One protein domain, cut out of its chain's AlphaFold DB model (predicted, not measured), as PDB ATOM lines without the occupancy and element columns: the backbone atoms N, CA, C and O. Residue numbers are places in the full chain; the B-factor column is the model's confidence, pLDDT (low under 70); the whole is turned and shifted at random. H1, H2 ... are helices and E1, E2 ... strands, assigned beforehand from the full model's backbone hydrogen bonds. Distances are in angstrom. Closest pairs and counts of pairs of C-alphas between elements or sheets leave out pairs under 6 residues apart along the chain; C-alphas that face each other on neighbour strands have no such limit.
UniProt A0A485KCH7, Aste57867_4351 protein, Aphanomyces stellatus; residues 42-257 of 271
ATOM      1  N   PHE A  42      97.504 110.821 184.178       58.34
ATOM      2  CA  PHE A  42      96.340 110.402 183.390       58.34
ATOM      3  C   PHE A  42      96.675 109.198 182.489       58.34
ATOM      4  O   PHE A  42      97.784 109.088 181.966       58.34
ATOM      5  N   GLY A  43      95.714 108.291 182.300       50.53
ATOM      6  CA  GLY A  43      95.833 107.185 181.342       50.53
ATOM      7  C   GLY A  43      96.420 105.876 181.874       50.53
ATOM      8  O   GLY A  43      96.552 104.932 181.106       50.53
ATOM      9  N   VAL A  44      96.690 105.764 183.182       50.47
ATOM     10  CA  VAL A  44      97.061 104.478 183.820       50.47
ATOM     11  C   VAL A  44      95.950 103.419 183.669       50.47
ATOM     12  O   VAL A  44      96.237 102.226 183.659       50.47
ATOM     13  N   ASP A  45      94.702 103.863 183.477       50.31
ATOM     14  CA  ASP A  45      93.523 103.015 183.246       50.31
ATOM     15  C   ASP A  45      93.120 102.900 181.757       50.31
ATOM     16  O   ASP A  45      92.018 102.439 181.457       50.31
ATOM     17  N   ASN A  46      93.959 103.334 180.804       55.28
ATOM     18  CA  ASN A  46      93.638 103.193 179.381       55.28
ATOM     19  C   ASN A  46      93.838 101.749 178.897       55.28
ATOM     20  O   ASN A  46      94.811 101.083 179.240       55.28
ATOM     21  N   ASP A  47      92.953 101.295 178.001       55.22
ATOM     22  CA  ASP A  47      93.014  99.958 177.381       55.22
ATOM     23  C   ASP A  47      94.281  99.732 176.524       55.22
ATOM     24  O   ASP A  47      94.524  98.627 176.034       55.22
ATOM     25  N   HIS A  48      95.075 100.786 176.309       56.34
ATOM     26  CA  HIS A  48      96.302 100.789 175.524       56.34
ATOM     27  C   HIS A  48      97.411 101.449 176.344       56.34
ATOM     28  O   HIS A  48      97.301 102.615 176.717       56.34
ATOM     29  N   ILE A  49      98.480 100.697 176.602       60.59
ATOM     30  CA  ILE A  49      99.690 101.197 177.260       60.59
ATOM     31  C   ILE A  49     100.560 101.842 176.176       60.59
ATOM     32  O   ILE A  49     100.809 101.218 175.139       60.59
ATOM     33  N   GLY A  50     101.003 103.082 176.391       57.59
ATOM     34  CA  GLY A  50     101.956 103.740 175.504       57.59
ATOM     35  C   GLY A  50     103.278 102.975 175.470       57.59
ATOM     36  O   GLY A  50     103.680 102.341 176.447       57.59
ATOM     37  N   THR A  51     103.979 103.004 174.338       60.91
ATOM     38  CA  THR A  51     105.297 102.365 174.261       60.91
ATOM     39  C   THR A  51     106.388 103.367 174.640       60.91
ATOM     40  O   THR A  51     106.316 104.557 174.321       60.91
ATOM     41  N   TYR A  52     107.418 102.898 175.351       59.47
ATOM     42  CA  TYR A  52     108.636 103.694 175.552       59.47
ATOM     43  C   TYR A  52     109.438 103.825 174.248       59.47
ATOM     44  O   TYR A  52     110.303 104.696 174.118       59.47
ATOM     45  N   GLU A  53     109.172 102.931 173.295       68.44
ATOM     46  CA  GLU A  53     109.721 102.969 171.953       68.44
ATOM     47  C   GLU A  53     109.117 104.152 171.200       68.44
ATOM     48  O   GLU A  53     107.965 104.536 171.385       68.44
ATOM     49  N   TYR A  54     109.939 104.806 170.387       71.62
ATOM     50  CA  TYR A  54     109.450 105.905 169.578       71.62
ATOM     51  C   TYR A  54     108.837 105.323 168.302       71.62
ATOM     52  O   TYR A  54     109.555 104.785 167.462       71.62
ATOM     53  N   ASP A  55     107.513 105.410 168.195       74.06
ATOM     54  CA  ASP A  55     106.689 104.738 167.184       74.06
ATOM     55  C   ASP A  55     105.970 105.702 166.225       74.06
ATOM     56  O   ASP A  55     105.120 105.288 165.438       74.06
ATOM     57  N   ALA A  56     106.330 106.986 166.261       82.44
ATOM     58  CA  ALA A  56     105.758 108.009 165.399       82.44
ATOM     59  C   ALA A  56     106.671 108.350 164.218       82.44
ATOM     60  O   ALA A  56     107.892 108.447 164.331       82.44
ATOM     61  N   TYR A  57     106.055 108.590 163.065       82.88
ATOM     62  CA  TYR A  57     106.765 108.943 161.838       82.88
ATOM     63  C   TYR A  57     107.051 110.441 161.703       82.88
ATOM     64  O   TYR A  57     107.820 110.839 160.828       82.88
ATOM     65  N   THR A  58     106.437 111.291 162.525       89.81
ATOM     66  CA  THR A  58     106.396 112.734 162.276       89.81
ATOM     67  C   THR A  58     107.758 113.408 162.413       89.81
ATOM     68  O   THR A  58     108.154 114.164 161.526       89.81
ATOM     69  N   ILE A  59     108.522 113.129 163.473       91.81
ATOM     70  CA  ILE A  59     109.870 113.709 163.620       91.81
ATOM     71  C   ILE A  59     110.856 113.114 162.606       91.81
ATOM     72  O   ILE A  59     111.639 113.875 162.037       91.81
ATOM     73  N   PRO A  60     110.813 111.810 162.277       89.00
ATOM     74  CA  PRO A  60     111.555 111.300 161.133       89.00
ATOM     75  C   PRO A  60     111.231 112.035 159.824       89.00
ATOM     76  O   PRO A  60     112.152 112.415 159.104       89.00
ATOM     77  N   ARG A  61     109.953 112.329 159.536       89.62
ATOM     78  CA  ARG A  61     109.558 113.156 158.377       89.62
ATOM     79  C   ARG A  61     110.139 114.564 158.467       89.62
ATOM     80  O   ARG A  61     110.675 115.050 157.476       89.62
ATOM     81  N   TYR A  62     110.103 115.188 159.645       92.88
ATOM     82  CA  TYR A  62     110.740 116.484 159.893       92.88
ATOM     83  C   TYR A  62     112.232 116.469 159.525       92.88
ATOM     84  O   TYR A  62     112.707 117.357 158.817       92.88
ATOM     85  N   ILE A  63     112.966 115.430 159.938       92.69
ATOM     86  CA  ILE A  63     114.393 115.268 159.625       92.69
ATOM     87  C   ILE A  63     114.605 115.009 158.125       92.69
ATOM     88  O   ILE A  63     115.451 115.657 157.511       92.69
ATOM     89  N   THR A  64     113.822 114.125 157.504       90.56
ATOM     90  CA  THR A  64     113.875 113.855 156.055       90.56
ATOM     91  C   THR A  64     113.646 115.125 155.232       90.56
ATOM     92  O   THR A  64     114.394 115.408 154.293       90.56
ATOM     93  N   GLN A  65     112.657 115.935 155.607       91.38
ATOM     94  CA  GLN A  65     112.371 117.220 154.966       91.38
ATOM     95  C   GLN A  65     113.484 118.249 155.206       91.38
ATOM     96  O   GLN A  65     113.829 118.977 154.278       91.38
ATOM     97  N   TYR A  66     114.104 118.281 156.393       94.06
ATOM     98  CA  TYR A  66     115.295 119.103 156.642       94.06
ATOM     99  C   TYR A  66     116.461 118.709 155.720       94.06
ATOM    100  O   TYR A  66     117.122 119.586 155.170       94.06
ATOM    101  N   ILE A  67     116.694 117.409 155.496       93.62
ATOM    102  CA  ILE A  67     117.748 116.937 154.581       93.62
ATOM    103  C   ILE A  67     117.469 117.406 153.144       93.62
ATOM    104  O   ILE A  67     118.383 117.847 152.450       93.62
ATOM    105  N   GLY A  68     116.213 117.320 152.694       92.25
ATOM    106  CA  GLY A  68     115.819 117.733 151.343       92.25
ATOM    107  C   GLY A  68     115.762 119.252 151.142       92.25
ATOM    108  O   GLY A  68     116.096 119.745 150.063       92.25
ATOM    109  N   ASN A  69     115.342 120.002 152.162       94.31
ATOM    110  CA  ASN A  69     115.163 121.451 152.115       94.31
ATOM    111  C   ASN A  69     115.428 122.099 153.492       94.31
ATOM    112  O   ASN A  69     114.489 122.491 154.194       94.31
ATOM    113  N   PRO A  70     116.703 122.295 153.875       93.88
ATOM    114  CA  PRO A  70     117.050 122.839 155.190       93.88
ATOM    115  C   PRO A  70     116.595 124.293 155.362       93.88
ATOM    116  O   PRO A  70     116.308 124.738 156.473       93.88
ATOM    117  N   THR A  71     116.484 125.046 154.261       95.62
ATOM    118  CA  THR A  71     116.012 126.436 154.275       95.62
ATOM    119  C   THR A  71     114.555 126.538 154.715       95.62
ATOM    120  O   THR A  71     114.224 127.467 155.452       95.62
ATOM    121  N   ARG A  72     113.697 125.584 154.322       94.56
ATOM    122  CA  ARG A  72     112.304 125.519 154.792       94.56
ATOM    123  C   ARG A  72     112.260 125.392 156.312       94.56
ATOM    124  O   ARG A  72     111.711 126.274 156.966       94.56
ATOM    125  N   THR A  73     112.902 124.366 156.863       93.94
ATOM    126  CA  THR A  73     112.916 124.113 158.311       93.94
ATOM    127  C   THR A  73     113.479 125.303 159.091       93.94
ATOM    128  O   THR A  73     112.903 125.724 160.092       93.94
ATOM    129  N   LEU A  74     114.568 125.909 158.603       95.62
ATOM    130  CA  LEU A  74     115.127 127.119 159.207       95.62
ATOM    131  C   LEU A  74     114.122 128.276 159.211       95.62
ATOM    132  O   LEU A  74     113.977 128.952 160.227       95.62
ATOM    133  N   SER A  75     113.409 128.500 158.103       95.56
ATOM    134  CA  SER A  75     112.415 129.574 158.011       95.56
ATOM    135  C   SER A  75     111.224 129.365 158.951       95.56
ATOM    136  O   SER A  75     110.746 130.330 159.547       95.56
ATOM    137  N   GLU A  76     110.785 128.120 159.146       94.81
ATOM    138  CA  GLU A  76     109.690 127.773 160.056       94.81
ATOM    139  C   GLU A  76     110.093 128.009 161.523       94.81
ATOM    140  O   GLU A  76     109.357 128.654 162.275       94.81
ATOM    141  N   VAL A  77     111.304 127.593 161.914       93.88
ATOM    142  CA  VAL A  77     111.845 127.856 163.260       93.88
ATOM    143  C   VAL A  77     112.076 129.355 163.483       93.88
ATOM    144  O   VAL A  77     111.731 129.884 164.540       93.88
ATOM    145  N   GLN A  78     112.595 130.084 162.493       93.94
ATOM    146  CA  GLN A  78     112.778 131.538 162.593       93.94
ATOM    147  C   GLN A  78     111.448 132.292 162.706       93.94
ATOM    148  O   GLN A  78     111.357 133.253 163.472       93.94
ATOM    149  N   ALA A  79     110.407 131.852 161.994       93.38
ATOM    150  CA  ALA A  79     109.066 132.419 162.112       93.38
ATOM    151  C   ALA A  79     108.501 132.225 163.527       93.38
ATOM    152  O   ALA A  79     107.965 133.166 164.116       93.38
ATOM    153  N   ALA A  80     108.689 131.041 164.112       90.81
ATOM    154  CA  ALA A  80     108.315 130.774 165.495       90.81
ATOM    155  C   ALA A  80     109.065 131.662 166.498       90.81
ATOM    156  O   ALA A  80     108.448 132.258 167.385       90.81
ATOM    157  N   VAL A  81     110.382 131.812 166.330       90.94
ATOM    158  CA  VAL A  81     111.218 132.694 167.162       90.94
ATOM    159  C   VAL A  81     110.741 134.142 167.085       90.94
ATOM    160  O   VAL A  81     110.630 134.802 168.117       90.94
ATOM    161  N   ALA A  82     110.403 134.633 165.889       91.94
ATOM    162  CA  ALA A  82     109.875 135.984 165.696       91.94
ATOM    163  C   ALA A  82     108.526 136.202 166.407       91.94
ATOM    164  O   ALA A  82     108.230 137.313 166.843       91.94
ATOM    165  N   MET A  83     107.731 135.141 166.566       92.00
ATOM    166  CA  MET A  83     106.479 135.145 167.328       92.00
ATOM    167  C   MET A  83     106.666 134.806 168.812       92.00
ATOM    168  O   MET A  83     105.689 134.755 169.557       92.00
ATOM    169  N   THR A  84     107.901 134.611 169.281       91.12
ATOM    170  CA  THR A  84     108.215 134.200 170.662       91.12
ATOM    171  C   THR A  84     107.617 132.836 171.048       91.12
ATOM    172  O   THR A  84     107.358 132.564 172.222       91.12
ATOM    173  N   GLN A  85     107.378 131.964 170.065       92.69
ATOM    174  CA  GLN A  85     106.798 130.637 170.270       92.69
ATOM    175  C   GLN A  85     107.880 129.634 170.666       92.69
ATOM    176  O   GLN A  85     108.670 129.189 169.838       92.69
ATOM    177  N   ARG A  86     107.906 129.270 171.954       93.06
ATOM    178  CA  ARG A  86     108.893 128.332 172.518       93.06
ATOM    179  C   ARG A  86     108.573 126.863 172.253       93.06
ATOM    180  O   ARG A  86     109.473 126.038 172.364       93.06
ATOM    181  N   ILE A  87     107.319 126.547 171.934       94.38
ATOM    182  CA  ILE A  87     106.830 125.185 171.710       94.38
ATOM    183  C   ILE A  87     106.193 125.124 170.329       94.38
ATOM    184  O   ILE A  87     105.323 125.938 170.015       94.38
ATOM    185  N   LEU A  88     106.634 124.156 169.533       94.50
ATOM    186  CA  LEU A  88     106.196 123.900 168.171       94.50
ATOM    187  C   LEU A  88     105.613 122.496 168.112       94.50
ATOM    188  O   LEU A  88     106.285 121.522 168.449       94.50
ATOM    189  N   TYR A  89     104.363 122.397 167.691       93.62
ATOM    190  CA  TYR A  89     103.674 121.124 167.558       93.62
ATOM    191  C   TYR A  89     103.822 120.647 166.120       93.62
ATOM    192  O   TYR A  89     103.419 121.349 165.197       93.62
ATOM    193  N   VAL A  90     104.461 119.498 165.929       94.88
ATOM    194  CA  VAL A  90     104.748 118.927 164.613       94.88
ATOM    195  C   VAL A  90     103.708 117.856 164.321       94.88
ATOM    196  O   VAL A  90     103.579 116.888 165.072       94.88
ATOM    197  N   GLU A  91     102.978 118.026 163.226       93.12
ATOM    198  CA  GLU A  91     101.898 117.137 162.806       93.12
ATOM    199  C   GLU A  91     102.180 116.498 161.446       93.12
ATOM    200  O   GLU A  91     102.784 117.134 160.576       93.12
ATOM    201  N   PRO A  92     101.720 115.254 161.225       89.75
ATOM    202  CA  PRO A  92     101.785 114.628 159.915       89.75
ATOM    203  C   PRO A  92     100.834 115.336 158.948       89.75
ATOM    204  O   PRO A  92      99.663 115.533 159.266       89.75
ATOM    205  N   ASN A  93     101.300 115.677 157.746       89.12
ATOM    206  CA  ASN A  93     100.436 116.274 156.730       89.12
ATOM    207  C   ASN A  93      99.339 115.274 156.308       89.12
ATOM    208  O   ASN A  93      99.616 114.152 155.891       89.12
ATOM    209  N   ALA A  94      98.074 115.691 156.417       85.38
ATOM    210  CA  ALA A  94      96.916 114.835 156.144       85.38
ATOM    211  C   ALA A  94      96.777 114.428 154.664       85.38
ATOM    212  O   ALA A  94      96.040 113.498 154.345       85.38
ATOM    213  N   THR A  95      97.446 115.147 153.761       88.62
ATOM    214  CA  THR A  95      97.385 114.933 152.305       88.62
ATOM    215  C   THR A  95      98.688 114.419 151.702       88.62
ATOM    216  O   THR A  95      98.674 113.931 150.574       88.62
ATOM    217  N   ASP A  96      99.794 114.507 152.441       88.31
ATOM    218  CA  ASP A  96     101.114 114.045 152.020       88.31
ATOM    219  C   ASP A  96     101.785 113.284 153.167       88.31
ATOM    220  O   ASP A  96     102.269 113.863 154.138       88.31
ATOM    221  N   GLU A  97     101.841 111.962 153.042       81.94
ATOM    222  CA  GLU A  97     102.432 111.077 154.050       81.94
ATOM    223  C   GLU A  97     103.948 111.267 154.222       81.94
ATOM    224  O   GLU A  97     104.535 110.698 155.139       81.94
ATOM    225  N   THR A  98     104.606 112.051 153.368       83.88
ATOM    226  CA  THR A  98     106.043 112.346 153.464       83.88
ATOM    227  C   THR A  98     106.340 113.706 154.091       83.88
ATOM    228  O   THR A  98     107.504 114.032 154.340       83.88
ATOM    229  N   ASP A  99     105.303 114.496 154.369       90.31
ATOM    230  CA  ASP A  99     105.422 115.874 154.824       90.31
ATOM    231  C   ASP A  99     104.885 116.066 156.252       90.31
ATOM    232  O   ASP A  99     104.199 115.210 156.829       90.31
ATOM    233  N   TYR A 100     105.225 117.214 156.831       93.06
ATOM    234  CA  TYR A 100     104.759 117.661 158.137       93.06
ATOM    235  C   TYR A 100     104.298 119.116 158.079       93.06
ATOM    236  O   TYR A 100     104.609 119.864 157.148       93.06
ATOM    237  N   PHE A 101     103.595 119.538 159.120       92.00
ATOM    238  CA  PHE A 101     103.326 120.945 159.378       92.00
ATOM    239  C   PHE A 101     103.590 121.287 160.841       92.00
ATOM    240  O   PHE A 101     103.476 120.436 161.722       92.00
ATOM    241  N   ILE A 102     103.967 122.541 161.089       91.69
ATOM    242  CA  ILE A 102     104.116 123.081 162.439       91.69
ATOM    243  C   ILE A 102     102.873 123.895 162.776       91.69
ATOM    244  O   ILE A 102     102.510 124.826 162.053       91.69
ATOM    245  N   VAL A 103     102.248 123.564 163.901       88.50
ATOM    246  CA  VAL A 103     101.114 124.292 164.465       88.50
ATOM    247  C   VAL A 103     101.544 125.024 165.726       88.50
ATOM    248  O   VAL A 103     102.332 124.534 166.539       88.50
ATOM    249  N   ALA A 104     100.993 126.221 165.893       78.81
ATOM    250  CA  ALA A 104     101.125 126.989 167.115       78.81
ATOM    251  C   ALA A 104     100.053 126.583 168.137       78.81
ATOM    252  O   ALA A 104      98.876 126.451 167.807       78.81
ATOM    253  N   GLY A 105     100.445 126.485 169.405       79.69
ATOM    254  CA  GLY A 105      99.517 126.363 170.530       79.69
ATOM    255  C   GLY A 105      99.206 124.928 170.943       79.69
ATOM    256  O   GLY A 105      99.462 124.597 172.095       79.69
ATOM    257  N   ASN A 106      98.657 124.096 170.054       85.12
ATOM    258  CA  ASN A 106      98.443 122.673 170.331       85.12
ATOM    259  C   ASN A 106      98.222 121.863 169.045       85.12
ATOM    260  O   ASN A 106      97.955 122.441 167.992       85.12
ATOM    261  N   CYS A 107      98.268 120.535 169.146       87.94
ATOM    262  CA  CYS A 107      98.032 119.656 168.016       87.94
ATOM    263  C   CYS A 107      96.560 119.619 167.597       87.94
ATOM    264  O   CYS A 107      95.685 119.162 168.339       87.94
ATOM    265  N   SER A 108      96.303 120.056 166.374       86.31
ATOM    266  CA  SER A 108      95.004 120.060 165.719       86.31
ATOM    267  C   SER A 108      94.537 118.661 165.309       86.31
ATOM    268  O   SER A 108      93.342 118.378 165.400       86.31
ATOM    269  N   SER A 109      95.461 117.762 164.953       82.69
ATOM    270  CA  SER A 109      95.181 116.385 164.522       82.69
ATOM    271  C   SER A 109      94.433 115.534 165.552       82.69
ATOM    272  O   SER A 109      93.727 114.601 165.172       82.69
ATOM    273  N   LEU A 110      94.529 115.872 166.841       80.62
ATOM    274  CA  LEU A 110      93.818 115.187 167.926       80.62
ATOM    275  C   LEU A 110      92.476 115.850 168.287       80.62
ATOM    276  O   LEU A 110      91.825 115.450 169.245       80.62
ATOM    277  N   GLY A 111      92.036 116.864 167.537       81.19
ATOM    278  CA  GLY A 111      90.841 117.644 167.874       81.19
ATOM    279  C   GLY A 111      91.097 118.741 168.915       81.19
ATOM    280  O   GLY A 111      90.150 119.254 169.506       81.19
ATOM    281  N   GLY A 112      92.363 119.125 169.119       82.31
ATOM    282  CA  GLY A 112      92.777 120.147 170.077       82.31
ATOM    283  C   GLY A 112      93.260 119.565 171.405       82.31
ATOM    284  O   GLY A 112      93.830 118.475 171.440       82.31
ATOM    285  N   TYR A 113      93.059 120.326 172.485       81.31
ATOM    286  CA  TYR A 113      93.574 120.006 173.819       81.31
ATOM    287  C   TYR A 113      92.992 118.715 174.389       81.31
ATOM    288  O   TYR A 113      91.779 118.610 174.561       81.31
ATOM    289  N   GLN A 114      93.881 117.768 174.688       82.00
ATOM    290  CA  GLN A 114      93.588 116.513 175.377       82.00
ATOM    291  C   GLN A 114      93.892 116.631 176.871       82.00
ATOM    292  O   GLN A 114      94.724 117.442 177.275       82.00
ATOM    293  N   ASP A 115      93.296 115.777 177.700       76.62
ATOM    294  CA  ASP A 115      93.519 115.821 179.152       76.62
ATOM    295  C   ASP A 115      94.996 115.553 179.517       76.62
ATOM    296  O   ASP A 115      95.563 116.214 180.392       76.62
ATOM    297  N   SER A 116      95.673 114.671 178.770       74.06
ATOM    298  CA  SER A 116      97.114 114.408 178.914       74.06
ATOM    299  C   SER A 116      98.026 115.533 178.402       74.06
ATOM    300  O   SER A 116      99.222 115.531 178.706       74.06
ATOM    301  N   ASP A 117      97.507 116.523 177.660       79.00
ATOM    302  CA  ASP A 117      98.309 117.663 177.175       79.00
ATOM    303  C   ASP A 117      98.807 118.550 178.314       79.00
ATOM    304  O   ASP A 117      99.668 119.406 178.113       79.00
ATOM    305  N   ARG A 118      98.331 118.327 179.540       79.75
ATOM    306  CA  ARG A 118      98.868 118.964 180.738       79.75
ATOM    307  C   ARG A 118     100.376 118.745 180.906       79.75
ATOM    308  O   ARG A 118     101.061 119.693 181.285       79.75
ATOM    309  N   LEU A 119     100.909 117.568 180.553       83.12
ATOM    310  CA  LEU A 119     102.363 117.321 180.548       83.12
ATOM    311  C   LEU A 119     103.112 118.126 179.479       83.12
ATOM    312  O   LEU A 119     104.304 118.391 179.627       83.12
ATOM    313  N   TYR A 120     102.410 118.516 178.419       87.38
ATOM    314  CA  TYR A 120     102.925 119.276 177.282       87.38
ATOM    315  C   TYR A 120     102.642 120.778 177.392       87.38
ATOM    316  O   TYR A 120     103.077 121.553 176.540       87.38
ATOM    317  N   ALA A 121     101.935 121.204 178.442       86.44
ATOM    318  CA  ALA A 121     101.649 122.602 178.693       86.44
ATOM    319  C   ALA A 121     102.941 123.373 178.993       86.44
ATOM    320  O   ALA A 121     103.842 122.884 179.681       86.44
ATOM    321  N   ASP A 122     103.016 124.610 178.512       89.38
ATOM    322  CA  ASP A 122     104.193 125.473 178.616       89.38
ATOM    323  C   ASP A 122     104.712 125.640 180.050       89.38
ATOM    324  O   ASP A 122     105.912 125.504 180.308       89.38
ATOM    325  N   TRP A 123     103.803 125.856 180.996       86.50
ATOM    326  CA  TRP A 123     104.079 126.072 182.411       86.50
ATOM    327  C   TRP A 123     104.572 124.818 183.145       86.50
ATOM    328  O   TRP A 123     105.097 124.942 184.255       86.50
ATOM    329  N   TYR A 124     104.400 123.628 182.565       86.12
ATOM    330  CA  TYR A 124     104.853 122.360 183.139       86.12
ATOM    331  C   TYR A 124     106.098 121.841 182.419       86.12
ATOM    332  O   TYR A 124     107.146 121.622 183.034       86.12
ATOM    333  N   MET A 125     105.995 121.706 181.097       90.81
ATOM    334  CA  MET A 125     107.000 121.084 180.252       90.81
ATOM    335  C   MET A 125     108.298 121.884 180.199       90.81
ATOM    336  O   MET A 125     109.371 121.307 180.365       90.81
ATOM    337  N   LEU A 126     108.234 123.203 179.976       93.88
ATOM    338  CA  LEU A 126     109.450 124.008 179.834       93.88
ATOM    339  C   LEU A 126     110.266 124.031 181.136       93.88
ATOM    340  O   LEU A 126     111.471 123.780 181.063       93.88
ATOM    341  N   PRO A 127     109.669 124.235 182.331       92.88
ATOM    342  CA  PRO A 127     110.408 124.090 183.584       92.88
ATOM    343  C   PRO A 127     110.976 122.683 183.797       92.88
ATOM    344  O   PRO A 127     112.115 122.553 184.247       92.88
ATOM    345  N   MET A 128     110.226 121.630 183.452       91.88
ATOM    346  CA  MET A 128     110.700 120.245 183.555       91.88
ATOM    347  C   MET A 128     111.927 120.001 182.670       91.88
ATOM    348  O   MET A 128     112.963 119.557 183.167       91.88
ATOM    349  N   LEU A 129     111.845 120.348 181.384       95.44
ATOM    350  CA  LEU A 129     112.958 120.242 180.440       95.44
ATOM    351  C   LEU A 129     114.156 121.086 180.890       95.44
ATOM    352  O   LEU A 129     115.290 120.613 180.842       95.44
ATOM    353  N   GLN A 130     113.922 122.298 181.402       96.19
ATOM    354  CA  GLN A 130     114.993 123.145 181.923       96.19
ATOM    355  C   GLN A 130     115.714 122.492 183.107       96.19
ATOM    356  O   GLN A 130     116.939 122.555 183.178       96.19
ATOM    357  N   ARG A 131     115.000 121.822 184.019       94.12
ATOM    358  CA  ARG A 131     115.633 121.093 185.133       94.12
ATOM    359  C   ARG A 131     116.456 119.900 184.656       94.12
ATOM    360  O   ARG A 131     117.529 119.665 185.207       94.12
ATOM    361  N   ILE A 132     116.002 119.188 183.623       94.56
ATOM    362  CA  ILE A 132     116.782 118.120 182.978       94.56
ATOM    363  C   ILE A 132     118.078 118.702 182.388       94.56
ATOM    364  O   ILE A 132     119.164 118.182 182.639       94.56
ATOM    365  N   LEU A 133     117.990 119.824 181.666       95.50
ATOM    366  CA  LEU A 133     119.150 120.523 181.099       95.50
ATOM    367  C   LEU A 133     120.138 120.986 182.181       95.50
ATOM    368  O   LEU A 133     121.340 120.749 182.051       95.50
ATOM    369  N   VAL A 134     119.640 121.578 183.270       94.75
ATOM    370  CA  VAL A 134     120.454 121.976 184.432       94.75
ATOM    371  C   VAL A 134     121.130 120.762 185.069       94.75
ATOM    372  O   VAL A 134     122.320 120.821 185.369       94.75
ATOM    373  N   GLY A 135     120.416 119.642 185.214       91.81
ATOM    374  CA  GLY A 135     120.961 118.391 185.750       91.81
ATOM    375  C   GLY A 135     122.134 117.830 184.939       91.81
ATOM    376  O   GLY A 135     123.051 117.245 185.510       91.81
ATOM    377  N   MET A 136     122.151 118.064 183.622       92.19
ATOM    378  CA  MET A 136     123.260 117.687 182.730       92.19
ATOM    379  C   MET A 136     124.412 118.695 182.719       92.19
ATOM    380  O   MET A 136     125.407 118.470 182.023       92.19
ATOM    381  N   ASN A 137     124.284 119.809 183.447       92.19
ATOM    382  CA  ASN A 137     125.155 120.976 183.332       92.19
ATOM    383  C   ASN A 137     125.190 121.538 181.894       92.19
ATOM    384  O   ASN A 137     126.245 121.915 181.381       92.19
ATOM    385  N   SER A 138     124.037 121.533 181.215       93.56
ATOM    386  CA  SER A 138     123.876 122.109 179.878       93.56
ATOM    387  C   SER A 138     123.851 123.637 179.934       93.56
ATOM    388  O   SER A 138     123.324 124.227 180.875       93.56
ATOM    389  N   THR A 139     124.377 124.288 178.895       94.12
ATOM    390  CA  THR A 139     124.310 125.749 178.719       94.12
ATOM    391  C   THR A 139     123.012 126.216 178.052       94.12
ATOM    392  O   THR A 139     122.837 127.413 177.831       94.12
ATOM    393  N   ILE A 140     122.120 125.289 177.694       96.06
ATOM    394  CA  ILE A 140     120.834 125.595 177.066       96.06
ATOM    395  C   ILE A 140     119.898 126.239 178.096       96.06
ATOM    396  O   ILE A 140     119.598 125.658 179.142       96.06
ATOM    397  N   ASP A 141     119.395 127.421 177.749       95.81
ATOM    398  CA  ASP A 141     118.356 128.133 178.486       95.81
ATOM    399  C   ASP A 141     117.104 128.260 177.606       95.81
ATOM    400  O   ASP A 141     117.060 129.044 176.651       95.81
ATOM    401  N   LEU A 142     116.077 127.473 177.934       95.88
ATOM    402  CA  LEU A 142     114.787 127.453 177.240       95.88
ATOM    403  C   LEU A 142     113.960 128.718 177.493       95.88
ATOM    404  O   LEU A 142     112.982 128.949 176.779       95.88
ATOM    405  N   PHE A 143     114.344 129.548 178.465       95.75
ATOM    406  CA  PHE A 143     113.709 130.824 178.796       95.75
ATOM    407  C   PHE A 143     114.516 132.037 178.313       95.75
ATOM    408  O   PHE A 143     114.060 133.173 178.469       95.75
ATOM    409  N   ALA A 144     115.657 131.812 177.650       94.94
ATOM    410  CA  ALA A 144     116.511 132.872 177.129       94.94
ATOM    411  C   ALA A 144     115.731 133.870 176.257       94.94
ATOM    412  O   ALA A 144     114.799 133.509 175.521       94.94
ATOM    413  N   THR A 145     116.133 135.139 176.356       93.12
ATOM    414  CA  THR A 145     115.656 136.244 175.517       93.12
ATOM    415  C   THR A 145     116.877 137.057 175.059       93.12
ATOM    416  O   THR A 145     117.517 137.682 175.905       93.12
ATOM    417  N   PRO A 146     117.241 137.054 173.761       93.06
ATOM    418  CA  PRO A 146     116.545 136.402 172.644       93.06
ATOM    419  C   PRO A 146     116.530 134.868 172.749       93.06
ATOM    420  O   PRO A 146     117.379 134.272 173.410       93.06
ATOM    421  N   MET A 147     115.537 134.237 172.115       95.00
ATOM    422  CA  MET A 147     115.410 132.778 172.101       95.00
ATOM    423  C   MET A 147     116.605 132.137 171.397       95.00
ATOM    424  O   MET A 147     116.991 132.559 170.309       95.00
ATOM    425  N   THR A 148     117.162 131.096 172.009       96.06
ATOM    426  CA  THR A 148     118.274 130.315 171.443       96.06
ATOM    427  C   THR A 148     117.849 128.914 171.021       96.06
ATOM    428  O   THR A 148     118.495 128.318 170.161       96.06
ATOM    429  N   HIS A 149     116.750 128.408 171.590       96.69
ATOM    430  CA  HIS A 149     116.206 127.082 171.329       96.69
ATOM    431  C   HIS A 149     114.673 127.113 171.330       96.69
ATOM    432  O   HIS A 149     114.061 127.981 171.961       96.69
ATOM    433  N   ALA A 150     114.074 126.141 170.650       95.31
ATOM    434  CA  ALA A 150     112.648 125.839 170.674       95.31
ATOM    435  C   ALA A 150     112.438 124.353 171.002       95.31
ATOM    436  O   ALA A 150     113.328 123.526 170.796       95.31
ATOM    437  N   VAL A 151     111.263 124.018 171.522       96.31
ATOM    438  CA  VAL A 151     110.856 122.644 171.819       96.31
ATOM    439  C   VAL A 151     109.896 122.170 170.733       96.31
ATOM    440  O   VAL A 151     108.914 122.851 170.457       96.31
ATOM    441  N   LEU A 152     110.165 121.017 170.131       95.50
ATOM    442  CA  LEU A 152     109.278 120.345 169.188       95.50
ATOM    443  C   LEU A 152     108.537 119.210 169.895       95.50
ATOM    444  O   LEU A 152     109.161 118.376 170.562       95.50
ATOM    445  N   ILE A 153     107.225 119.155 169.701       93.94
ATOM    446  CA  ILE A 153     106.344 118.105 170.210       93.94
ATOM    447  C   ILE A 153     105.776 117.334 169.035       93.94
ATOM    448  O   ILE A 153     105.174 117.923 168.143       93.94
ATOM    449  N   ASP A 154     105.970 116.020 169.043       92.56
ATOM    450  CA  ASP A 154     105.357 115.144 168.055       92.56
ATOM    451  C   ASP A 154     103.900 114.887 168.427       92.56
ATOM    452  O   ASP A 154     103.594 114.315 169.478       92.56
ATOM    453  N   CYS A 155     102.999 115.310 167.553       90.62
ATOM    454  CA  CYS A 155     101.576 115.157 167.770       90.62
ATOM    455  C   CYS A 155     101.066 113.723 167.598       90.62
ATOM    456  O   CYS A 155      99.994 113.424 168.123       90.62
ATOM    457  N   ASP A 156     101.804 112.863 166.893       88.69
ATOM    458  CA  ASP A 156     101.432 111.470 166.605       88.69
ATOM    459  C   ASP A 156     102.137 110.463 167.532       88.69
ATOM    460  O   ASP A 156     101.930 109.259 167.414       88.69
ATOM    461  N   TYR A 157     102.952 110.934 168.488       87.75
ATOM    462  CA  TYR A 157     103.583 110.060 169.482       87.75
ATOM    463  C   TYR A 157     102.532 109.300 170.303       87.75
ATOM    464  O   TYR A 157     101.619 109.909 170.873       87.75
ATOM    465  N   SER A 158     102.676 107.974 170.403       81.06
ATOM    466  CA  SER A 158     101.681 107.097 171.035       81.06
ATOM    467  C   SER A 158     101.385 107.441 172.486       81.06
ATOM    468  O   SER A 158     100.217 107.429 172.865       81.06
ATOM    469  N   GLY A 159     102.393 107.827 173.275       79.75
ATOM    470  CA  GLY A 159     102.182 108.274 174.655       79.75
ATOM    471  C   GLY A 159     101.176 109.426 174.733       79.75
ATOM    472  O   GLY A 159     100.306 109.455 175.593       79.75
ATOM    473  N   ARG A 160     101.186 110.325 173.747       84.00
ATOM    474  CA  ARG A 160     100.207 111.409 173.662       84.00
ATOM    475  C   ARG A 160      98.877 110.960 173.055       84.00
ATOM    476  O   ARG A 160      97.824 111.293 173.587       84.00
ATOM    477  N   ARG A 161      98.908 110.181 171.970       83.62
ATOM    478  CA  ARG A 161      97.704 109.684 171.280       83.62
ATOM    479  C   ARG A 161      96.834 108.794 172.172       83.62
ATOM    480  O   ARG A 161      95.610 108.873 172.106       83.62
ATOM    481  N   PHE A 162      97.461 107.962 172.996       82.69
ATOM    482  CA  PHE A 162      96.796 107.112 173.981       82.69
ATOM    483  C   PHE A 162      96.641 107.793 175.338       82.69
ATOM    484  O   PHE A 162      96.184 107.146 176.270       82.69
ATOM    485  N   GLN A 163      96.987 109.078 175.458       80.06
ATOM    486  CA  GLN A 163      96.895 109.848 176.700       80.06
ATOM    487  C   GLN A 163      97.610 109.189 177.890       80.06
ATOM    488  O   GLN A 163      97.184 109.332 179.033       80.06
ATOM    489  N   ASP A 164      98.695 108.464 177.617       80.00
ATOM    490  CA  ASP A 164      99.551 107.829 178.608       80.00
ATOM    491  C   ASP A 164     100.614 108.822 179.082       80.00
ATOM    492  O   ASP A 164     101.642 109.063 178.446       80.00
ATOM    493  N   THR A 165     100.352 109.399 180.244       78.75
ATOM    494  CA  THR A 165     101.242 110.372 180.884       78.75
ATOM    495  C   THR A 165     102.392 109.734 181.672       78.75
ATOM    496  O   THR A 165     103.256 110.438 182.198       78.75
ATOM    497  N   SER A 166     102.464 108.400 181.741       78.69
ATOM    498  CA  SER A 166     103.647 107.728 182.288       78.69
ATOM    499  C   SER A 166     104.858 107.880 181.364       78.69
ATOM    500  O   SER A 166     105.991 107.749 181.829       78.69
ATOM    501  N   MET A 167     104.634 108.226 180.093       82.88
ATOM    502  CA  MET A 167     105.659 108.452 179.085       82.88
ATOM    503  C   MET A 167     105.611 109.883 178.550       82.88
ATOM    504  O   MET A 167     104.566 110.414 178.186       82.88
ATOM    505  N   PHE A 168     106.777 110.504 178.431       88.31
ATOM    506  CA  PHE A 168     106.942 111.831 177.861       88.31
ATOM    507  C   PHE A 168     108.056 111.817 176.819       88.31
ATOM    508  O   PHE A 168     109.161 111.322 177.058       88.31
ATOM    509  N   LYS A 169     107.784 112.426 175.665       91.25
ATOM    510  CA  LYS A 169     108.762 112.624 174.596       91.25
ATOM    511  C   LYS A 169     108.689 114.055 174.090       91.25
ATOM    512  O   LYS A 169     107.612 114.531 173.738       91.25
ATOM    513  N   ALA A 170     109.836 114.715 174.020       94.62
ATOM    514  CA  ALA A 170     109.982 116.020 173.392       94.62
ATOM    515  C   ALA A 170     111.347 116.132 172.722       94.62
ATOM    516  O   ALA A 170     112.295 115.424 173.075       94.62
ATOM    517  N   PHE A 171     111.454 117.055 171.777       96.38
ATOM    518  CA  PHE A 171     112.705 117.364 171.107       96.38
ATOM    519  C   PHE A 171     113.039 118.828 171.344       96.38
ATOM    520  O   PHE A 171     112.154 119.668 171.435       96.38
ATOM    521  N   ILE A 172     114.314 119.152 171.470       97.25
ATOM    522  CA  ILE A 172     114.797 120.527 171.571       97.25
ATOM    523  C   ILE A 172     115.620 120.778 170.320       97.25
ATOM    524  O   ILE A 172     116.398 119.916 169.915       97.25
ATOM    525  N   ILE A 173     115.457 121.940 169.710       96.44
ATOM    526  CA  ILE A 173     116.223 122.353 168.539       96.44
ATOM    527  C   ILE A 173     116.781 123.750 168.766       96.44
ATOM    528  O   ILE A 173     116.117 124.594 169.372       96.44
ATOM    529  N   ASP A 174     118.005 124.007 168.317       96.50
ATOM    530  CA  ASP A 174     118.528 125.370 168.308       96.50
ATOM    531  C   ASP A 174     117.894 126.189 167.173       96.50
ATOM    532  O   ASP A 174     117.474 125.662 166.143       96.50
ATOM    533  N   VAL A 175     117.850 127.508 167.339       95.88
ATOM    534  CA  VAL A 175     117.196 128.407 166.369       95.88
ATOM    535  C   VAL A 175     117.890 128.480 165.006       95.88
ATOM    536  O   VAL A 175     117.314 129.021 164.063       95.88
ATOM    537  N   HIS A 176     119.109 127.945 164.884       96.00
ATOM    538  CA  HIS A 176     119.825 127.834 163.613       96.00
ATOM    539  C   HIS A 176     119.677 126.447 162.976       96.00
ATOM    540  O   HIS A 176     120.236 126.230 161.902       96.00
ATOM    541  N   VAL A 177     118.913 125.533 163.591       95.56
ATOM    542  CA  VAL A 177     118.597 124.201 163.049       95.56
ATOM    543  C   VAL A 177     119.883 123.409 162.764       95.56
ATOM    544  O   VAL A 177     120.064 122.799 161.716       95.56
ATOM    545  N   THR A 178     120.817 123.440 163.712       95.50
ATOM    546  CA  THR A 178     122.123 122.765 163.620       95.50
ATOM    547  C   THR A 178     122.206 121.527 164.504       95.50
ATOM    548  O   THR A 178     122.841 120.537 164.138       95.50
ATOM    549  N   MET A 179     121.538 121.562 165.651       95.19
ATOM    550  CA  MET A 179     121.571 120.578 166.716       95.19
ATOM    551  C   MET A 179     120.148 120.256 167.160       95.19
ATOM    552  O   MET A 179     119.309 121.138 167.334       95.19
ATOM    553  N   MET A 180     119.901 118.974 167.394       94.94
ATOM    554  CA  MET A 180     118.658 118.486 167.969       94.94
ATOM    555  C   MET A 180     118.970 117.618 169.183       94.94
ATOM    556  O   MET A 180     119.888 116.797 169.162       94.94
ATOM    557  N   TRP A 181     118.174 117.772 170.233       95.81
ATOM    558  CA  TRP A 181     118.177 116.899 171.395       95.81
ATOM    559  C   TRP A 181     116.843 116.172 171.476       95.81
ATOM    560  O   TRP A 181     115.800 116.791 171.302       95.81
ATOM    561  N   SER A 182     116.860 114.877 171.763       94.12
ATOM    562  CA  SER A 182     115.659 114.108 172.097       94.12
ATOM    563  C   SER A 182     115.648 113.874 173.597       94.12
ATOM    564  O   SER A 182     116.636 113.392 174.147       94.12
ATOM    565  N   VAL A 183     114.518 114.146 174.239       94.69
ATOM    566  CA  VAL A 183     114.271 113.856 175.649       94.69
ATOM    567  C   VAL A 183     113.158 112.823 175.730       94.69
ATOM    568  O   VAL A 183     112.046 113.073 175.271       94.69
ATOM    569  N   ALA A 184     113.463 111.661 176.301       91.56
ATOM    570  CA  ALA A 184     112.479 110.655 176.683       91.56
ATOM    571  C   ALA A 184     112.458 110.553 178.204       91.56
ATOM    572  O   ALA A 184     113.494 110.273 178.801       91.56
ATOM    573  N   LEU A 185     111.309 110.786 178.821       89.75
ATOM    574  CA  LEU A 185     111.112 110.645 180.256       89.75
ATOM    575  C   LEU A 185     110.031 109.601 180.507       89.75
ATOM    576  O   LEU A 185     109.012 109.589 179.825       89.75
ATOM    577  N   GLN A 186     110.257 108.746 181.493       86.69
ATOM    578  CA  GLN A 186     109.275 107.777 181.961       86.69
ATOM    579  C   GLN A 186     109.053 107.983 183.454       86.69
ATOM    580  O   GLN A 186     110.006 108.264 184.172       86.69
ATOM    581  N   THR A 187     107.824 107.824 183.929       83.12
ATOM    582  CA  THR A 187     107.510 107.764 185.360       83.12
ATOM    583  C   THR A 187     107.459 106.306 185.797       83.12
ATOM    584  O   THR A 187     106.772 105.493 185.181       83.12
ATOM    585  N   MET A 188     108.185 105.957 186.857       80.06
ATOM    586  CA  MET A 188     108.214 104.599 187.396       80.06
ATOM    587  C   MET A 188     108.421 104.582 188.912       80.06
ATOM    588  O   MET A 188     108.997 105.504 189.484       80.06
ATOM    589  N   ASN A 189     108.053 103.479 189.562       79.44
ATOM    590  CA  ASN A 189     108.437 103.241 190.953       79.44
ATOM    591  C   ASN A 189     109.901 102.799 191.035       79.44
ATOM    592  O   ASN A 189     110.342 101.898 190.319       79.44
ATOM    593  N   GLY A 190     110.655 103.406 191.947       70.88
ATOM    594  CA  GLY A 190     112.034 103.055 192.247       70.88
ATOM    595  C   GLY A 190     112.248 102.858 193.743       70.88
ATOM    596  O   GLY A 190     111.694 103.567 194.579       70.88
ATOM    597  N   ILE A 191     113.100 101.899 194.106       74.31
ATOM    598  CA  ILE A 191     113.481 101.676 195.503       74.31
ATOM    599  C   ILE A 191     114.815 102.363 195.763       74.31
ATOM    600  O   ILE A 191     115.845 102.024 195.176       74.31
ATOM    601  N   ARG A 192     114.827 103.297 196.713       67.69
ATOM    602  CA  ARG A 192     116.065 103.900 197.199       67.69
ATOM    603  C   ARG A 192     116.732 102.948 198.185       67.69
ATOM    604  O   ARG A 192     116.332 102.853 199.344       67.69
ATOM    605  N   SER A 193     117.778 102.259 197.736       69.69
ATOM    606  CA  SER A 193     118.472 101.224 198.519       69.69
ATOM    607  C   SER A 193     118.980 101.714 199.881       69.69
ATOM    608  O   SER A 193     118.903 100.978 200.864       69.69
ATOM    609  N   SER A 194     119.445 102.965 199.967       71.50
ATOM    610  CA  SER A 194     119.993 103.543 201.199       71.50
ATOM    611  C   SER A 194     118.947 103.796 202.286       71.50
ATOM    612  O   SER A 194     119.273 103.709 203.467       71.50
ATOM    613  N   THR A 195     117.701 104.092 201.910       72.81
ATOM    614  CA  THR A 195     116.602 104.355 202.855       72.81
ATOM    615  C   THR A 195     115.573 103.231 202.902       72.81
ATOM    616  O   THR A 195     114.691 103.263 203.753       72.81
ATOM    617  N   LYS A 196     115.682 102.237 202.006       73.19
ATOM    618  CA  LYS A 196     114.680 101.182 201.776       73.19
ATOM    619  C   LYS A 196     113.267 101.744 201.574       73.19
ATOM    620  O   LYS A 196     112.289 101.115 201.957       73.19
ATOM    621  N   SER A 197     113.185 102.937 200.990       71.50
ATOM    622  CA  SER A 197     111.925 103.585 200.646       71.50
ATOM    623  C   SER A 197     111.632 103.329 199.180       71.50
ATOM    624  O   SER A 197     112.499 103.559 198.335       71.50
ATOM    625  N   GLU A 198     110.416 102.892 198.889       74.12
ATOM    626  CA  GLU A 198     109.846 103.042 197.557       74.12
ATOM    627  C   GLU A 198     109.511 104.522 197.356       74.12
ATOM    628  O   GLU A 198     109.040 105.196 198.276       74.12
ATOM    629  N   ALA A 199     109.869 105.049 196.197       74.69
ATOM    630  CA  ALA A 199     109.582 106.407 195.783       74.69
ATOM    631  C   ALA A 199     109.330 106.403 194.282       74.69
ATOM    632  O   ALA A 199     109.803 105.530 193.557       74.69
ATOM    633  N   GLN A 200     108.609 107.401 193.809       79.56
ATOM    634  CA  GLN A 200     108.395 107.568 192.383       79.56
ATOM    635  C   GLN A 200     109.584 108.281 191.764       79.56
ATOM    636  O   GLN A 200     110.213 109.144 192.383       79.56
ATOM    637  N   VAL A 201     109.949 107.846 190.571       83.25
ATOM    638  CA  VAL A 201     111.192 108.207 189.913       83.25
ATOM    639  C   VAL A 201     110.899 108.534 188.459       83.25
ATOM    640  O   VAL A 201     110.176 107.814 187.779       83.25
ATOM    641  N   GLY A 202     111.500 109.619 187.984       87.88
ATOM    642  CA  GLY A 202     111.494 110.009 186.583       87.88
ATOM    643  C   GLY A 202     112.881 109.841 185.971       87.88
ATOM    644  O   GLY A 202     113.670 110.791 186.047       87.88
ATOM    645  N   PRO A 203     113.254 108.672 185.418       89.25
ATOM    646  CA  PRO A 203     114.384 108.598 184.505       89.25
ATOM    647  C   PRO A 203     114.107 109.417 183.239       89.25
ATOM    648  O   PRO A 203     113.058 109.287 182.612       89.25
ATOM    649  N   ALA A 204     115.077 110.234 182.842       92.06
ATOM    650  CA  ALA A 204     115.086 110.969 181.589       92.06
ATOM    651  C   ALA A 204     116.334 110.601 180.785       92.06
ATOM    652  O   ALA A 204     117.458 110.783 181.250       92.06
ATOM    653  N   ILE A 205     116.147 110.104 179.567       91.62
ATOM    654  CA  ILE A 205     117.220 109.860 178.608       91.62
ATOM    655  C   ILE A 205     117.257 111.041 177.650       91.62
ATOM    656  O   ILE A 205     116.283 111.320 176.949       91.62
ATOM    657  N   VAL A 206     118.401 111.714 177.608       93.56
ATOM    658  CA  VAL A 206     118.677 112.778 176.651       93.56
ATOM    659  C   VAL A 206     119.713 112.296 175.655       93.56
ATOM    660  O   VAL A 206     120.802 111.866 176.038       93.56
ATOM    661  N   SER A 207     119.387 112.389 174.373       91.81
ATOM    662  CA  SER A 207     120.329 112.176 173.280       91.81
ATOM    663  C   SER A 207     120.515 113.462 172.489       91.81
ATOM    664  O   SER A 207     119.595 114.270 172.395       91.81
ATOM    665  N   GLN A 208     121.709 113.666 171.934       92.81
ATOM    666  CA  GLN A 208     122.020 114.827 171.096       92.81
ATOM    667  C   GLN A 208     122.515 114.398 169.716       92.81
ATOM    668  O   GLN A 208     123.317 113.467 169.609       92.81
ATOM    669  N   ALA A 209     122.103 115.119 168.682       91.44
ATOM    670  CA  ALA A 209     122.509 114.878 167.308       91.44
ATOM    671  C   ALA A 209     122.776 116.193 166.564       91.44
ATOM    672  O   ALA A 209     122.093 117.194 166.776       91.44
ATOM    673  N   VAL A 210     123.767 116.171 165.672       94.38
ATOM    674  CA  VAL A 210     124.026 117.262 164.720       94.38
ATOM    675  C   VAL A 210     123.157 117.011 163.494       94.38
ATOM    676  O   VAL A 210     123.317 115.984 162.836       94.38
ATOM    677  N   LEU A 211     122.265 117.937 163.151       91.81
ATOM    678  CA  LEU A 211     121.280 117.722 162.087       91.81
ATOM    679  C   LEU A 211     121.931 117.466 160.719       91.81
ATOM    680  O   LEU A 211     121.482 116.607 159.968       91.81
ATOM    681  N   ALA A 212     123.047 118.136 160.423       93.12
ATOM    682  CA  ALA A 212     123.800 117.944 159.179       93.12
ATOM    683  C   ALA A 212     124.435 116.545 159.015       93.12
ATOM    684  O   ALA A 212     124.855 116.202 157.915       93.12
ATOM    685  N   ASN A 213     124.516 115.742 160.082       93.19
ATOM    686  CA  ASN A 213     125.041 114.373 160.021       93.19
ATOM    687  C   ASN A 213     123.963 113.329 159.693       93.19
ATOM    688  O   ASN A 213     124.297 112.149 159.551       93.19
ATOM    689  N   PHE A 214     122.690 113.730 159.605       92.31
ATOM    690  CA  PHE A 214     121.647 112.858 159.084       92.31
ATOM    691  C   PHE A 214     121.707 112.795 157.558       92.31
ATOM    692  O   PHE A 214     121.970 113.788 156.879       92.31
ATOM    693  N   GLY A 215     121.430 111.616 157.021       91.69
ATOM    694  CA  GLY A 215     121.314 111.367 155.593       91.69
ATOM    695  C   GLY A 215     120.163 110.416 155.299       91.69
ATOM    696  O   GLY A 215     119.675 109.717 156.187       91.69
ATOM    697  N   LEU A 216     119.744 110.372 154.038       90.19
ATOM    698  CA  LEU A 216     118.739 109.413 153.590       90.19
ATOM    699  C   LEU A 216     119.386 108.034 153.433       90.19
ATOM    700  O   LEU A 216     120.390 107.880 152.736       90.19
ATOM    701  N   GLY A 217     118.818 107.053 154.123       82.62
ATOM    702  CA  GLY A 217     119.184 105.648 154.045       82.62
ATOM    703  C   GLY A 217     118.361 104.876 153.016       82.62
ATOM    704  O   GLY A 217     117.431 105.418 152.413       82.62
ATOM    705  N   PRO A 218     118.679 103.588 152.807       79.62
ATOM    706  CA  PRO A 218     117.768 102.693 152.105       79.62
ATOM    707  C   PRO A 218     116.434 102.582 152.871       79.62
ATOM    708  O   PRO A 218     116.423 102.761 154.090       79.62
ATOM    709  N   PRO A 219     115.319 102.260 152.187       71.44
ATOM    710  CA  PRO A 219     114.054 101.969 152.850       71.44
ATOM    711  C   PRO A 219     114.219 100.851 153.878       71.44
ATOM    712  O   PRO A 219     114.964  99.895 153.636       71.44
ATOM    713  N   ASP A 220     113.494 100.957 154.989       68.81
ATOM    714  CA  ASP A 220     113.537  99.958 156.050       68.81
ATOM    715  C   ASP A 220     113.174  98.571 155.493       68.81
ATOM    716  O   ASP A 220     112.161  98.425 154.793       68.81
ATOM    717  N   PRO A 221     113.977  97.530 155.776       69.12
ATOM    718  CA  PRO A 221     113.606  96.179 155.406       69.12
ATOM    719  C   PRO A 221     112.312  95.766 156.130       69.12
ATOM    720  O   PRO A 221     112.080  96.192 157.265       69.12
ATOM    721  N   PRO A 222     111.474  94.901 155.529       65.94
ATOM    722  CA  PRO A 222     110.267  94.407 156.184       65.94
ATOM    723  C   PRO A 222     110.590  93.787 157.553       65.94
ATOM    724  O   PRO A 222     111.363  92.832 157.629       65.94
ATOM    725  N   GLY A 223     109.996  94.318 158.624       59.97
ATOM    726  CA  GLY A 223     110.180  93.815 159.992       59.97
ATOM    727  C   GLY A 223     111.434  94.310 160.725       59.97
ATOM    728  O   GLY A 223     111.685  93.848 161.835       59.97
ATOM    729  N   ALA A 224     112.213  95.231 160.148       58.44
ATOM    730  CA  ALA A 224     113.259  95.932 160.890       58.44
ATOM    731  C   ALA A 224     112.646  96.905 161.918       58.44
ATOM    732  O   ALA A 224     111.564  97.443 161.662       58.44
ATOM    733  N   PRO A 225     113.319  97.169 163.058       56.69
ATOM    734  CA  PRO A 225     112.960  98.310 163.893       56.69
ATOM    735  C   PRO A 225     113.005  99.563 163.016       56.69
ATOM    736  O   PRO A 225     113.963  99.744 162.270       56.69
ATOM    737  N   TRP A 226     111.942 100.364 163.061       61.66
ATOM    738  CA  TRP A 226     111.696 101.510 162.188       61.66
ATOM    739  C   TRP A 226     112.921 102.453 162.159       61.66
ATOM    740  O   TRP A 226     113.143 103.242 163.076       61.66
ATOM    741  N   LEU A 227     113.766 102.336 161.129       63.50
ATOM    742  CA  LEU A 227     114.893 103.245 160.868       63.50
ATOM    743  C   LEU A 227     114.418 104.474 160.082       63.50
ATOM    744  O   LEU A 227     115.161 105.444 159.922       63.50
ATOM    745  N   PHE A 228     113.162 104.449 159.633       73.06
ATOM    746  CA  PHE A 228     112.448 105.513 158.950       73.06
ATOM    747  C   PHE A 228     113.176 106.024 157.700       73.06
ATOM    748  O   PHE A 228     113.020 107.186 157.321       73.06
ATOM    749  N   GLY A 229     113.993 105.176 157.062       78.31
ATOM    750  CA  GLY A 229     114.829 105.570 155.928       78.31
ATOM    751  C   GLY A 229     115.876 106.638 156.267       78.31
ATOM    752  O   GLY A 229     116.333 107.350 155.372       78.31
ATOM    753  N   LEU A 230     116.260 106.777 157.540       86.00
ATOM    754  CA  LEU A 230     117.280 107.716 158.001       86.00
ATOM    755  C   LEU A 230     118.572 106.986 158.372       86.00
ATOM    756  O   LEU A 230     118.585 105.895 158.936       86.00
ATOM    757  N   THR A 231     119.694 107.632 158.080       88.88
ATOM    758  CA  THR A 231     121.030 107.236 158.536       88.88
ATOM    759  C   THR A 231     121.657 108.386 159.301       88.88
ATOM    760  O   THR A 231     121.351 109.551 159.047       88.88
ATOM    761  N   TYR A 232     122.546 108.072 160.239       88.31
ATOM    762  CA  TYR A 232     123.277 109.072 161.004       88.31
ATOM    763  C   TYR A 232     124.768 108.739 160.990       88.31
ATOM    764  O   TYR A 232     125.176 107.679 161.459       88.31
ATOM    765  N   ALA A 233     125.577 109.638 160.431       89.50
ATOM    766  CA  ALA A 233     127.025 109.461 160.287       89.50
ATOM    767  C   ALA A 233     127.837 110.096 161.435       89.50
ATOM    768  O   ALA A 233     129.067 110.098 161.403       89.50
ATOM    769  N   GLY A 234     127.160 110.676 162.430       87.94
ATOM    770  CA  GLY A 234     127.791 111.325 163.576       87.94
ATOM    771  C   GLY A 234     127.887 110.430 164.811       87.94
ATOM    772  O   GLY A 234     127.391 109.307 164.847       87.94
ATOM    773  N   THR A 235     128.463 110.983 165.877       86.75
ATOM    774  CA  THR A 235     128.408 110.386 167.217       86.75
ATOM    775  C   THR A 235     127.236 110.981 167.992       86.75
ATOM    776  O   THR A 235     127.102 112.203 168.075       86.75
ATOM    777  N   THR A 236     126.396 110.123 168.569       81.44
ATOM    778  CA  THR A 236     125.316 110.524 169.483       81.44
ATOM    779  C   THR A 236     125.791 110.321 170.912       81.44
ATOM    780  O   THR A 236     126.204 109.221 171.276       81.44
ATOM    781  N   ASN A 237     125.721 111.368 171.732       84.25
ATOM    782  CA  ASN A 237     125.952 111.233 173.169       84.25
ATOM    783  C   ASN A 237     124.613 111.016 173.865       84.25
ATOM    784  O   ASN A 237     123.662 111.753 173.600       84.25
ATOM    785  N   TYR A 238     124.573 110.038 174.763       88.31
ATOM    786  CA  TYR A 238     123.423 109.741 175.603       88.31
ATOM    787  C   TYR A 238     123.748 110.101 177.043       88.31
ATOM    788  O   TYR A 238     124.842 109.813 177.533       88.31
ATOM    789  N   ARG A 239     122.790 110.717 177.725       90.50
ATOM    790  CA  ARG A 239     122.839 110.948 179.164       90.50
ATOM    791  C   ARG A 239     121.554 110.471 179.793       90.50
ATOM    792  O   ARG A 239     120.473 110.751 179.282       90.50
ATOM    793  N   THR A 240     121.692 109.778 180.912       90.81
ATOM    794  CA  THR A 240     120.556 109.331 181.708       90.81
ATOM    795  C   THR A 240     120.534 110.151 182.974       90.81
ATOM    796  O   THR A 240     121.491 110.138 183.743       90.81
ATOM    797  N   LEU A 241     119.436 110.851 183.198       91.81
ATOM    798  CA  LEU A 241     119.179 111.603 184.407       91.81
ATOM    799  C   LEU A 241     118.075 110.940 185.200       91.81
ATOM    800  O   LEU A 241     117.196 110.301 184.637       91.81
ATOM    801  N   VAL A 242     118.116 111.110 186.510       89.62
ATOM    802  CA  VAL A 242     117.127 110.541 187.416       89.62
ATOM    803  C   VAL A 242     116.638 111.631 188.350       89.62
ATOM    804  O   VAL A 242     117.439 112.336 188.969       89.62
ATOM    805  N   SER A 243     115.322 111.760 188.466       88.31
ATOM    806  CA  SER A 243     114.680 112.565 189.500       88.31
ATOM    807  C   SER A 243     113.904 111.662 190.449       88.31
ATOM    808  O   SER A 243     113.129 110.823 189.999       88.31
ATOM    809  N   PHE A 244     114.118 111.814 191.755       82.62
ATOM    810  CA  PHE A 244     113.322 111.142 192.788       82.62
ATOM    811  C   PHE A 244     112.179 112.060 193.218       82.62
ATOM    812  O   PHE A 244     112.357 113.275 193.245       82.62
ATOM    813  N   ASN A 245     111.038 111.476 193.577       76.38
ATOM    814  CA  ASN A 245     109.780 112.160 193.891       76.38
ATOM    815  C   ASN A 245     109.170 112.909 192.689       76.38
ATOM    816  O   ASN A 245     108.328 113.788 192.857       76.38
ATOM    817  N   PHE A 246     109.561 112.553 191.467       76.44
ATOM    818  CA  PHE A 246     108.893 112.997 190.245       76.44
ATOM    819  C   PHE A 246     107.659 112.116 189.972       76.44
ATOM    820  O   PHE A 246     107.739 110.915 190.230       76.44
ATOM    821  N   PRO A 247     106.538 112.647 189.448       66.44
ATOM    822  CA  PRO A 247     106.217 114.059 189.179       66.44
ATOM    823  C   PRO A 247     105.652 114.831 190.394       66.44
ATOM    824  O   PRO A 247     105.180 115.955 190.244       66.44
ATOM    825  N   TYR A 248     105.672 114.233 191.589       61.47
ATOM    826  CA  TYR A 248     104.989 114.698 192.806       61.47
ATOM    827  C   TYR A 248     105.461 116.066 193.295       61.47
ATOM    828  O   TYR A 248     104.655 116.929 193.649       61.47
ATOM    829  N   GLU A 249     106.775 116.261 193.319       67.19
ATOM    830  CA  GLU A 249     107.407 117.501 193.734       67.19
ATOM    831  C   GLU A 249     107.793 118.305 192.486       67.19
ATOM    832  O   GLU A 249     108.762 118.004 191.790       67.19
ATOM    833  N   LYS A 250     107.020 119.362 192.209       63.03
ATOM    834  CA  LYS A 250     107.128 120.189 190.994       63.03
ATOM    835  C   LYS A 250     108.538 120.720 190.709       63.03
ATOM    836  O   LYS A 250     108.841 120.990 189.550       63.03
ATOM    837  N   ASP A 251     109.379 120.870 191.728       71.75
ATOM    838  CA  ASP A 251     110.716 121.461 191.631       71.75
ATOM    839  C   ASP A 251     111.845 120.455 191.896       71.75
ATOM    840  O   ASP A 251     112.975 120.859 192.191       71.75
ATOM    841  N   THR A 252     111.582 119.147 191.776       78.06
ATOM    842  CA  THR A 252     112.642 118.157 191.964       78.06
ATOM    843  C   THR A 252     113.752 118.315 190.930       78.06
ATOM    844  O   THR A 252     113.502 118.402 189.721       78.06
ATOM    845  N   PRO A 253     115.017 118.334 191.380       86.69
ATOM    846  CA  PRO A 253     116.148 118.324 190.473       86.69
ATOM    847  C   PRO A 253     116.264 116.973 189.757       86.69
ATOM    848  O   PRO A 253     115.856 115.925 190.267       86.69
ATOM    849  N   PHE A 254     116.870 117.014 188.575       90.94
ATOM    850  CA  PHE A 254     117.354 115.838 187.861       90.94
ATOM    851  C   PHE A 254     118.852 115.697 188.110       90.94
ATOM    852  O   PHE A 254     119.594 116.676 188.036       90.94
ATOM    853  N   PHE A 255     119.297 114.480 188.395       89.69
ATOM    854  CA  PHE A 255     120.701 114.173 188.643       89.69
ATOM    855  C   PHE A 255     121.243 113.281 187.538       89.69
ATOM    856  O   PHE A 255     120.629 112.267 187.213       89.69
ATOM    857  N   ASP A 256     122.395 113.642 186.980       88.44
ATOM    858  CA  ASP A 256     123.057 112.842 185.954       88.44
ATOM    859  C   ASP A 256     123.583 111.519 186.537       88.44
ATOM    860  O   ASP A 256     124.486 111.498 187.382       88.44
ATOM    861  N   ALA A 257     123.003 110.407 186.089       82.50
ATOM    862  CA  ALA A 257     123.377 109.062 186.501       82.50
ATOM    863  C   ALA A 257     124.628 108.554 185.764       82.50
ATOM    864  O   ALA A 257     125.237 107.579 186.214       82.50
TER     865      ALA A 257
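This is residues 42 to 257 of the 271 residues of the protein "Aste57867_4351 protein" of Aphanomyces stellatus (UniProt A0A485KCH7). One strongly twisted sheet of eight strands runs through the domain and curls round H4, with H2 packed on the same face and H1 on the opposite face. H1 lies between the E1 and E2 part of this sheet and a small hairpin, E8 and E9. The printed part has 216 residues, with five named helices and ten named strands in the order H1 H2 E1 E2 H3 H4 E3 H5 E4 E5 E6 E7 E8 E9 E10. The large sheet is branched and mixed: E1 and E3 are parallel, its other neighbour pairs antiparallel. The class is mixed, helices and strands; the whole is compact, with a radius of gyration of the C-alphas of 17.3 A and spans of 53 by 42 by 36 A.

E7, residues 197 to 210, has three antiparallel neighbours: E5, residues 179 to 186, and E6, residues 188 to 192, on one side, and E10, residues 237 to 244, on the other side. Within hydrogen-bond range are N 182 and O 207, 2.9 A, N 190 and O 199, 2.8 A, and N 204 and O 241, 2.8 A. E4, residues 167 to 174, forms a hairpin with E5 (N 172 and O 181, 2.8 A). E3, residues 149 to 154, is antiparallel to E4, with N 152 and O 171 at 2.7 A. E1, residues 87 to 92, is parallel to E3, with N 90 and O 153 at 2.8 A, and forms a hairpin with E2, residues 100 to 103, with N 91 and O 101 at 2.9 A. The sheet curls round H4, residues 122 to 135; its closest C-alphas to E10 are Ile 132 and Leu 241, 7.1 A. H2, residues 70 to 82, lies over E3 at a height over the sheet of 7.2 A. H1, residues 58 to 68, only just touches H2, only at the corner, with 3 pairs of C-alphas within 8 A, the closest Tyr 66 and Thr 73, 5.8 A. The closest C-alphas of H1 and E8, residues 214 to 216, are Ile 67 and Gly 215, 6.7 A; E8 forms a hairpin with E9, residues 230 to 232, with N 215 and O 231 at 2.9 A. H3, residues 115 to 120, and H5, residues 158 to 161, only graze the sheet. Every O i to N i+4 pair is within range in H1 and H2, 9 of 10 in H4, and 0 of 2 in H3, where 2 of 3 O i to N i+3 pairs are; H5 is too short for such a pair.

H1 begins at C-alpha 58 (106.396, 112.734, 162.276) and E10 ends at C-alpha 244 (113.322, 111.142, 192.788). E7 is 40.3 A long, E4 23.8 A, E5 23.4 A, H4 19.6 A.

The C-alphas farthest apart are Thr 95 and Thr 195, 55.1 A. The printed part has no cut; the links E2 to H3, H4 to E3 and E8 to E9 are long. Mean pLDDT of the printed part is 85.0; residues 42 to 53, 192 to 193, 220 to 227 and 247 to 250 are under 70.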